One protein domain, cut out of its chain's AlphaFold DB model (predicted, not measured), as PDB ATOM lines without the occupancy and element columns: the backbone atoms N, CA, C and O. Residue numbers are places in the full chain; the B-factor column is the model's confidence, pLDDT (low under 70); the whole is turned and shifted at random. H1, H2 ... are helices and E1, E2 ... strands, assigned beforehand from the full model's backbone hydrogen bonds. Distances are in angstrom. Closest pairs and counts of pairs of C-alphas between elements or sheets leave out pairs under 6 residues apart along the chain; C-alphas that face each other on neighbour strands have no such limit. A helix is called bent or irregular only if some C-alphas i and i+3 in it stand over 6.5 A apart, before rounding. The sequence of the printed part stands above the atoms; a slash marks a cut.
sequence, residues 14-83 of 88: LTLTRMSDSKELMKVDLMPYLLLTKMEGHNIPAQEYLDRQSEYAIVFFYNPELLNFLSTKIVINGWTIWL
ATOM      1  N   LEU A  14      29.603  51.863  34.428       88.88
ATOM      2  CA  LEU A  14      28.629  50.924  33.895       88.88
ATOM      3  C   LEU A  14      28.092  50.081  35.043       88.88
ATOM      4  O   LEU A  14      28.845  49.350  35.691       88.88
ATOM      5  N   THR A  15      26.785  50.170  35.259       89.19
ATOM      6  CA  THR A  15      26.082  49.395  36.278       89.19
ATOM      7  C   THR A  15      25.159  48.387  35.609       89.19
ATOM      8  O   THR A  15      24.361  48.747  34.744       89.19
ATOM      9  N   LEU A  16      25.260  47.126  36.024       86.19
ATOM     10  CA  LEU A  16      24.338  46.062  35.648       86.19
ATOM     11  C   LEU A  16      23.491  45.694  36.862       86.19
ATOM     12  O   LEU A  16      24.009  45.200  37.865       86.19
ATOM     13  N   THR A  17      22.183  45.875  36.732       89.31
ATOM     14  CA  THR A  17      21.209  45.554  37.778       89.31
ATOM     15  C   THR A  17      20.297  44.440  37.295       89.31
ATOM     16  O   THR A  17      19.774  44.488  36.179       89.31
ATOM     17  N   ARG A  18      20.089  43.423  38.133       86.62
ATOM     18  CA  ARG A  18      19.147  42.346  37.839       86.62
ATOM     19  C   ARG A  18      17.719  42.861  37.995       86.62
ATOM     20  O   ARG A  18      17.355  43.390  39.036       86.62
ATOM     21  N   MET A  19      16.894  42.672  36.969       90.12
ATOM     22  CA  MET A  19      15.528  43.209  36.965       90.12
ATOM     23  C   MET A  19      14.605  42.529  37.993       90.12
ATOM     24  O   MET A  19      13.741  43.188  38.558       90.12
ATOM     25  N   SER A  20      14.803  41.237  38.277       92.44
ATOM     26  CA  SER A  20      13.907  40.462  39.149       92.44
ATOM     27  C   SER A  20      13.913  40.900  40.615       92.44
ATOM     28  O   SER A  20      12.889  40.811  41.280       92.44
ATOM     29  N   ASP A  21      15.066  41.326  41.132       91.00
ATOM     30  CA  ASP A  21      15.284  41.656  42.547       91.00
ATOM     31  C   ASP A  21      15.922  43.044  42.738       91.00
ATOM     32  O   ASP A  21      16.231  43.436  43.861       91.00
ATOM     33  N   SER A  22      16.119  43.803  41.650       91.06
ATOM     34  CA  SER A  22      16.832  45.090  41.630       91.06
ATOM     35  C   SER A  22      18.245  45.034  42.221       91.06
ATOM     36  O   SER A  22      18.809  46.068  42.583       91.06
ATOM     37  N   LYS A  23      18.846  43.842  42.319       88.56
ATOM     38  CA  LYS A  23      20.184  43.675  42.880       88.56
ATOM     39  C   LYS A  23      21.238  44.153  41.884       88.56
ATOM     40  O   LYS A  23      21.259  43.713  40.731       88.56
ATOM     41  N   GLU A  24      22.142  45.019  42.337       87.44
ATOM     42  CA  GLU A  24      23.340  45.389  41.580       87.44
ATOM     43  C   GLU A  24      24.245  44.153  41.447       87.44
ATOM     44  O   GLU A  24      24.685  43.576  42.442       87.44
ATOM     45  N   LEU A  25      24.466  43.707  40.211       82.62
ATOM     46  CA  LEU A  25      25.331  42.568  39.900       82.62
ATOM     47  C   LEU A  25      26.762  43.007  39.605       82.62
ATOM     48  O   LEU A  25      27.694  42.253  39.869       82.62
ATOM     49  N   MET A  26      26.921  44.199  39.028       82.31
ATOM     50  CA  MET A  26      28.209  44.769  38.654       82.31
ATOM     51  C   MET A  26      28.122  46.292  38.659       82.31
ATOM     52  O   MET A  26      27.153  46.862  38.156       82.31
ATOM     53  N   LYS A  27      29.192  46.934  39.122       86.69
ATOM     54  CA  LYS A  27      29.459  48.356  38.930       86.69
ATOM     55  C   LYS A  27      30.940  48.542  38.637       86.69
ATOM     56  O   LYS A  27      31.775  48.264  39.488       86.69
ATOM     57  N   VAL A  28      31.259  48.994  37.430       85.25
ATOM     58  CA  VAL A  28      32.645  49.125  36.957       85.25
ATOM     59  C   VAL A  28      32.888  50.545  36.477       85.25
ATOM     60  O   VAL A  28      32.086  51.078  35.711       85.25
ATOM     61  N   ASP A  29      33.990  51.153  36.919       89.94
ATOM     62  CA  ASP A  29      34.494  52.394  36.326       89.94
ATOM     63  C   ASP A  29      35.076  52.072  34.947       89.94
ATOM     64  O   ASP A  29      36.071  51.360  34.843       89.94
ATOM     65  N   LEU A  30      34.432  52.550  33.885       89.88
ATOM     66  CA  LEU A  30      34.820  52.277  32.504       89.88
ATOM     67  C   LEU A  30      36.084  53.030  32.088       89.88
ATOM     68  O   LEU A  30      36.775  52.576  31.178       89.88
ATOM     69  N   MET A  31      36.395  54.165  32.719       92.62
ATOM     70  CA  MET A  31      37.438  55.070  32.231       92.62
ATOM     71  C   MET A  31      38.816  54.411  32.084       92.62
ATOM     72  O   MET A  31      39.406  54.554  31.011       92.62
ATOM     73  N   PRO A  32      39.327  53.641  33.066       89.75
ATOM     74  CA  PRO A  32      40.611  52.959  32.916       89.75
ATOM     75  C   PRO A  32      40.618  51.993  31.725       89.75
ATOM     76  O   PRO A  32      41.577  51.963  30.960       89.75
ATOM     77  N   TYR A  33      39.525  51.256  31.513       88.19
ATOM     78  CA  TYR A  33      39.415  50.270  30.438       88.19
ATOM     79  C   TYR A  33      39.351  50.909  29.052       88.19
ATOM     80  O   TYR A  33      40.009  50.434  28.131       88.19
ATOM     81  N   LEU A  34      38.609  52.010  28.909       90.50
ATOM     82  CA  LEU A  34      38.563  52.771  27.659       90.50
ATOM     83  C   LEU A  34      39.930  53.370  27.316       90.50
ATOM     84  O   LEU A  34      40.307  53.429  26.150       90.50
ATOM     85  N   LEU A  35      40.690  53.803  28.323       90.50
ATOM     86  CA  LEU A  35      42.023  54.365  28.121       90.50
ATOM     87  C   LEU A  35      43.086  53.301  27.823       90.50
ATOM     88  O   LEU A  35      44.075  53.625  27.172       90.50
ATOM     89  N   LEU A  36      42.892  52.039  28.221       86.94
ATOM     90  CA  LEU A  36      43.788  50.942  27.828       86.94
ATOM     91  C   LEU A  36      43.769  50.697  26.311       86.94
ATOM     92  O   LEU A  36      44.802  50.360  25.735       86.94
ATOM     93  N   THR A  37      42.638  50.926  25.637       82.88
ATOM     94  CA  THR A  37      42.539  50.742  24.177       82.88
ATOM     95  C   THR A  37      43.122  51.901  23.370       82.88
ATOM     96  O   THR A  37      43.270  51.796  22.159       82.88
ATOM     97  N   LYS A  38      43.554  52.983  24.030       80.62
ATOM     98  CA  LYS A  38      44.335  54.069  23.415       80.62
ATOM     99  C   LYS A  38      45.648  53.579  22.789       80.62
ATOM    100  O   LYS A  38      46.220  54.260  21.943       80.62
ATOM    101  N   MET A  39      46.139  52.411  23.209       66.56
ATOM    102  CA  MET A  39      47.402  51.822  22.753       66.56
ATOM    103  C   MET A  39      47.416  51.385  21.275       66.56
ATOM    104  O   MET A  39      48.436  50.869  20.824       66.56
ATOM    105  N   GLU A  40      46.358  51.644  20.497       65.88
ATOM    106  CA  GLU A  40      46.293  51.499  19.030       65.88
ATOM    107  C   GLU A  40      47.220  52.470  18.253       65.88
ATOM    108  O   GLU A  40      46.841  53.071  17.253       65.88
ATOM    109  N   GLY A  41      48.477  52.619  18.680       59.12
ATOM    110  CA  GLY A  41      49.564  53.082  17.809       59.12
ATOM    111  C   GLY A  41      49.915  54.570  17.840       59.12
ATOM    112  O   GLY A  41      50.807  54.975  17.094       59.12
ATOM    113  N   HIS A  42      49.307  55.389  18.707       67.12
ATOM    114  CA  HIS A  42      49.614  56.826  18.771       67.12
ATOM    115  C   HIS A  42      49.811  57.350  20.201       67.12
ATOM    116  O   HIS A  42      48.987  57.132  21.089       67.12
ATOM    117  N   ASN A  43      50.884  58.119  20.420       80.25
ATOM    118  CA  ASN A  43      51.109  58.864  21.662       80.25
ATOM    119  C   ASN A  43      50.282  60.161  21.675       80.25
ATOM    120  O   ASN A  43      50.820  61.261  21.577       80.25
ATOM    121  N   ILE A  44      48.960  60.021  21.725       88.75
ATOM    122  CA  ILE A  44      48.023  61.146  21.864       88.75
ATOM    123  C   ILE A  44      47.714  61.408  23.345       88.75
ATOM    124  O   ILE A  44      47.938  60.531  24.172       88.75
ATOM    125  N   PRO A  45      47.211  62.579  23.751       92.00
ATOM    126  CA  PRO A  45      46.643  62.791  25.084       92.00
ATOM    127  C   PRO A  45      45.413  61.902  25.355       92.00
ATOM    128  O   PRO A  45      44.734  61.465  24.427       92.00
ATOM    129  N   ALA A  46      45.116  61.612  26.628       92.25
ATOM    130  CA  ALA A  46      43.961  60.783  27.002       92.25
ATOM    131  C   ALA A  46      42.627  61.449  26.623       92.25
ATOM    132  O   ALA A  46      41.807  60.820  25.960       92.25
ATOM    133  N   GLN A  47      42.441  62.732  26.951       94.69
ATOM    134  CA  GLN A  47      41.248  63.471  26.533       94.69
ATOM    135  C   GLN A  47      41.071  63.535  25.007       94.69
ATOM    136  O   GLN A  47      39.958  63.368  24.521       94.69
ATOM    137  N   GLU A  48      42.154  63.732  24.247       93.31
ATOM    138  CA  GLU A  48      42.079  63.765  22.781       93.31
ATOM    139  C   GLU A  48      41.616  62.420  22.211       93.31
ATOM    140  O   GLU A  48      40.786  62.387  21.305       93.31
ATOM    141  N   TYR A  49      42.102  61.308  22.767       92.88
ATOM    142  CA  TYR A  49      41.612  59.978  22.412       92.88
ATOM    143  C   TYR A  49      40.102  59.842  22.666       92.88
ATOM    144  O   TYR A  49      39.371  59.432  21.768       92.88
ATOM    145  N   LEU A  50      39.631  60.236  23.855       93.56
ATOM    146  CA  LEU A  50      38.216  60.138  24.232       93.56
ATOM    147  C   LEU A  50      37.302  61.017  23.369       93.56
ATOM    148  O   LEU A  50      36.166  60.636  23.106       93.56
ATOM    149  N   ASP A  51      37.788  62.184  22.938       93.81
ATOM    150  CA  ASP A  51      37.037  63.093  22.068       93.81
ATOM    151  C   ASP A  51      37.016  62.603  20.602       93.81
ATOM    152  O   ASP A  51      36.053  62.867  19.883       93.81
ATOM    153  N   ARG A  52      38.052  61.878  20.144       91.88
ATOM    154  CA  ARG A  52      38.122  61.286  18.792       91.88
ATOM    155  C   ARG A  52      37.343  59.978  18.678       91.88
ATOM    156  O   ARG A  52      36.696  59.744  17.658       91.88
ATOM    157  N   GLN A  53      37.424  59.121  19.695       91.44
ATOM    158  CA  GLN A  53      36.726  57.841  19.721       91.44
ATOM    159  C   GLN A  53      35.288  58.049  20.202       91.44
ATOM    160  O   GLN A  53      35.023  58.168  21.398       91.44
ATOM    161  N   SER A  54      34.359  58.098  19.250       91.75
ATOM    162  CA  SER A  54      32.930  58.300  19.517       91.75
ATOM    163  C   SER A  54      32.132  56.994  19.571       91.75
ATOM    164  O   SER A  54      31.026  56.986  20.113       91.75
ATOM    165  N   GLU A  55      32.700  55.887  19.081       92.38
ATOM    166  CA  GLU A  55      32.052  54.578  19.047       92.38
ATOM    167  C   GLU A  55      32.836  53.546  19.869       92.38
ATOM    168  O   GLU A  55      34.043  53.357  19.719       92.38
ATOM    169  N   TYR A  56      32.124  52.855  20.758       91.50
ATOM    170  CA  TYR A  56      32.700  51.826  21.617       91.50
ATOM    171  C   TYR A  56      31.865  50.552  21.536       91.50
ATOM    172  O   TYR A  56      30.681  50.544  21.877       91.50
ATOM    173  N   ALA A  57      32.503  49.459  21.135       92.31
ATOM    174  CA  ALA A  57      31.963  48.113  21.230       92.31
ATOM    175  C   ALA A  57      32.561  47.432  22.465       92.31
ATOM    176  O   ALA A  57      33.746  47.104  22.479       92.31
ATOM    177  N   ILE A  58      31.742  47.229  23.501       90.12
ATOM    178  CA  ILE A  58      32.163  46.628  24.771       90.12
ATOM    179  C   ILE A  58      31.426  45.303  24.966       90.12
ATOM    180  O   ILE A  58      30.196  45.270  25.011       90.12
ATOM    181  N   VAL A  59      32.179  44.213  25.109       89.56
ATOM    182  CA  VAL A  59      31.660  42.862  25.347       89.56
ATOM    183  C   VAL A  59      32.151  42.367  26.700       89.56
ATOM    184  O   VAL A  59      33.356  42.241  26.931       89.56
ATOM    185  N   PHE A  60      31.207  42.051  27.581       83.88
ATOM    186  CA  PHE A  60      31.474  41.410  28.862       83.88
ATOM    187  C   PHE A  60      31.167  39.920  28.785       83.88
ATOM    188  O   PHE A  60      30.199  39.504  28.149       83.88
ATOM    189  N   PHE A  61      31.966  39.128  29.488       81.56
ATOM    190  CA  PHE A  61      31.742  37.698  29.644       81.56
ATOM    191  C   PHE A  61      31.324  37.447  31.084       81.56
ATOM    192  O   PHE A  61      31.954  37.961  32.000       81.56
ATOM    193  N   TYR A  62      30.269  36.670  31.294       77.38
ATOM    194  CA  TYR A  62      29.823  36.302  32.632       77.38
ATOM    195  C   TYR A  62      29.525  34.809  32.683       77.38
ATOM    196  O   TYR A  62      29.159  34.209  31.671       77.38
ATOM    197  N   ASN A  63      29.684  34.217  33.864       76.00
ATOM    198  CA  ASN A  63      29.291  32.838  34.114       76.00
ATOM    199  C   ASN A  63      27.965  32.821  34.900       76.00
ATOM    200  O   ASN A  63      27.958  33.295  36.035       76.00
ATOM    201  N   PRO A  64      26.865  32.290  34.336       69.69
ATOM    202  CA  PRO A  64      25.576  32.211  35.024       69.69
ATOM    203  C   PRO A  64      25.571  31.263  36.234       69.69
ATOM    204  O   PRO A  64      24.707  31.404  37.094       69.69
ATOM    205  N   GLU A  65      26.508  30.313  36.320       70.88
ATOM    206  CA  GLU A  65      26.623  29.387  37.457       70.88
ATOM    207  C   GLU A  65      27.254  30.048  38.690       70.88
ATOM    208  O   GLU A  65      27.048  29.604  39.821       70.88
ATOM    209  N   LEU A  66      28.000  31.137  38.494       64.75
ATOM    210  CA  LEU A  66      28.518  31.945  39.588       64.75
ATOM    211  C   LEU A  66      27.433  32.942  40.011       64.75
ATOM    212  O   LEU A  66      26.983  33.773  39.228       64.75
ATOM    213  N   LEU A  67      27.017  32.880  41.281       56.81
ATOM    214  CA  LEU A  67      25.993  33.762  41.870       56.81
ATOM    215  C   LEU A  67      26.306  35.267  41.725       56.81
ATOM    216  O   LEU A  67      25.394  36.096  41.824       56.81
ATOM    217  N   ASN A  68      27.576  35.602  41.487       60.56
ATOM    218  CA  ASN A  68      28.083  36.949  41.264       60.56
ATOM    219  C   ASN A  68      28.566  37.101  39.817       60.56
ATOM    220  O   ASN A  68      29.109  36.163  39.233       60.56
ATOM    221  N   PHE A  69      28.419  38.304  39.258       62.22
ATOM    222  CA  PHE A  69      28.975  38.630  37.950       62.22
ATOM    223  C   PHE A  69      30.506  38.575  38.023       62.22
ATOM    224  O   PHE A  69      31.144  39.493  38.532       62.22
ATOM    225  N   LEU A  70      31.099  37.484  37.538       64.06
ATOM    226  CA  LEU A  70      32.544  37.361  37.388       64.06
ATOM    227  C   LEU A  70      32.896  37.501  35.910       64.06
ATOM    228  O   LEU A  70      32.674  36.582  35.121       64.06
ATOM    229  N   SER A  71      33.464  38.649  35.552       63.22
ATOM    230  CA  SER A  71      34.057  38.858  34.237       63.22
ATOM    231  C   SER A  71      35.550  38.597  34.329       63.22
ATOM    232  O   SER A  71      36.287  39.396  34.883       63.22
ATOM    233  N   THR A  72      36.023  37.469  33.801       70.31
ATOM    234  CA  THR A  72      37.471  37.191  33.724       70.31
ATOM    235  C   THR A  72      38.160  38.050  32.661       70.31
ATOM    236  O   THR A  72      39.365  38.293  32.733       70.31
ATOM    237  N   LYS A  73      37.400  38.547  31.677       81.38
ATOM    238  CA  LYS A  73      37.887  39.421  30.608       81.38
ATOM    239  C   LYS A  73      36.793  40.343  30.081       81.38
ATOM    240  O   LYS A  73      35.629  39.954  30.031       81.38
ATOM    241  N   ILE A  74      37.188  41.517  29.611       86.12
ATOM    242  CA  ILE A  74      36.355  42.448  28.845       86.12
ATOM    243  C   ILE A  74      36.987  42.584  27.461       86.12
ATOM    244  O   ILE A  74      38.210  42.590  27.344       86.12
ATOM    245  N   VAL A  75      36.177  42.685  26.410       89.44
ATOM    246  CA  VAL A  75      36.665  43.048  25.074       89.44
ATOM    247  C   VAL A  75      36.148  44.433  24.711       89.44
ATOM    248  O   VAL A  75      34.941  44.653  24.747       89.44
ATOM    249  N   ILE A  76      37.046  45.356  24.368       89.81
ATOM    250  CA  ILE A  76      36.715  46.735  23.977       89.81
ATOM    251  C   ILE A  76      37.323  47.010  22.609       89.81
ATOM    252  O   ILE A  76      38.535  46.911  22.452       89.81
ATOM    253  N   ASN A  77      36.493  47.319  21.613       89.69
ATOM    254  CA  ASN A  77      36.926  47.574  20.231       89.69
ATOM    255  C   ASN A  77      37.862  46.474  19.679       89.69
ATOM    256  O   ASN A  77      38.813  46.748  18.960       89.69
ATOM    257  N   GLY A  78      37.618  45.211  20.051       87.56
ATOM    258  CA  GLY A  78      38.441  44.059  19.654       87.56
ATOM    259  C   GLY A  78      39.633  43.751  20.574       87.56
ATOM    260  O   GLY A  78      40.170  42.644  20.513       87.56
ATOM    261  N   TRP A  79      40.001  44.650  21.491       87.56
ATOM    262  CA  TRP A  79      41.079  44.437  22.460       87.56
ATOM    263  C   TRP A  79      40.604  43.636  23.659       87.56
ATOM    264  O   TRP A  79      39.652  44.022  24.331       87.56
ATOM    265  N   THR A  80      41.292  42.533  23.957       88.50
ATOM    266  CA  THR A  80      41.002  41.726  25.149       88.50
ATOM    267  C   THR A  80      41.748  42.279  26.357       88.50
ATOM    268  O   THR A  80      42.976  42.293  26.380       88.50
ATOM    269  N   ILE A  81      40.999  42.672  27.382       84.12
ATOM    270  CA  ILE A  81      41.504  43.134  28.671       84.12
ATOM    271  C   ILE A  81      41.172  42.070  29.719       84.12
ATOM    272  O   ILE A  81      40.005  41.758  29.951       84.12
ATOM    273  N   TRP A  82      42.197  41.498  30.349       81.50
ATOM    274  CA  TRP A  82      42.031  40.500  31.408       81.50
ATOM    275  C   TRP A  82      41.850  41.185  32.757       81.50
ATOM    276  O   TRP A  82      42.719  41.946  33.184       81.50
ATOM    277  N   LEU A  83      40.741  40.889  33.435       74.12
ATOM    278  CA  LEU A  83      40.505  41.381  34.787       74.12
ATOM    279  C   LEU A  83      41.235  40.441  35.744       74.12
ATOM    280  O   LEU A  83      40.751  39.355  36.065       74.12
TER     281      LEU A  83
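Overview. This is residues 14 to 83 of the 88 residues of an uncharacterized protein of Pseudoflavonifractor sp. BIOML-A4 (UniProt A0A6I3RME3). A small three-stranded sheet, E3, E4 and E5, has helix H1 over one face; the hairpin of E1 and E2 reaches from H1 toward one end of a rod, and H2 lies toward the other. The printed part has 70 residues, with two named helices and five named strands in the order E1 E2 H1 H2 E3 E4 E5, a mixed class. Both sheets, E3 - E4 - E5 and E1 - E2, are antiparallel. The whole is loose, radius of gyration of the C-alphas 14.3 A, spanning 43 by 20 by 16 A.

Along the chain. Look first at E3, residues 58 to 60, E4, residues 73 to 76, and E5, residues 79 to 82, which ends at C-alpha 82 (42.031, 40.500, 31.408). H1, residues 31 to 39, runs 14.1 A; it is neither bent nor irregular, but only just: C-alphas 36 and 39 are 6.3 A apart. H2 holds residues 46 to 52. Find C-alpha 14 at (28.629, 50.924, 33.895), where E1, residues 14 to 17, begins; E2, residues 24 to 29, runs 14.2 A.

Arrangement. E3, E4 and E5 form a meander, each strand the antiparallel neighbour of the one before; see N 59 and O 75 at 2.8 A, and N 74 and O 81 at 2.8 A. H1 is on this sheet, height 9.3 A, its C-alpha 37 7.1 A from C-alpha 76, the closest to E4. H1 and H2 touch, about perpendicular at 79 degrees, closest at C-alphas 38 and 49, 6.6 A. In the hairpin E1 and E2, N 14 and O 28 are 2.9 A apart; both strands are apart from E3, E4 and E5. In H2 every O i to N i+4 pair is within hydrogen-bond range; H1 has 2 of 5, and 5 of 6 O i to N i+3.

Size, cuts and confidence. The farthest C-alphas, Ser 20 and Asn 43, are 45.0 A apart. The printed part has no cut; E3 to E4 is a long link. Confidence is under 70 at residues 39 to 42, 64 and 66 to 71.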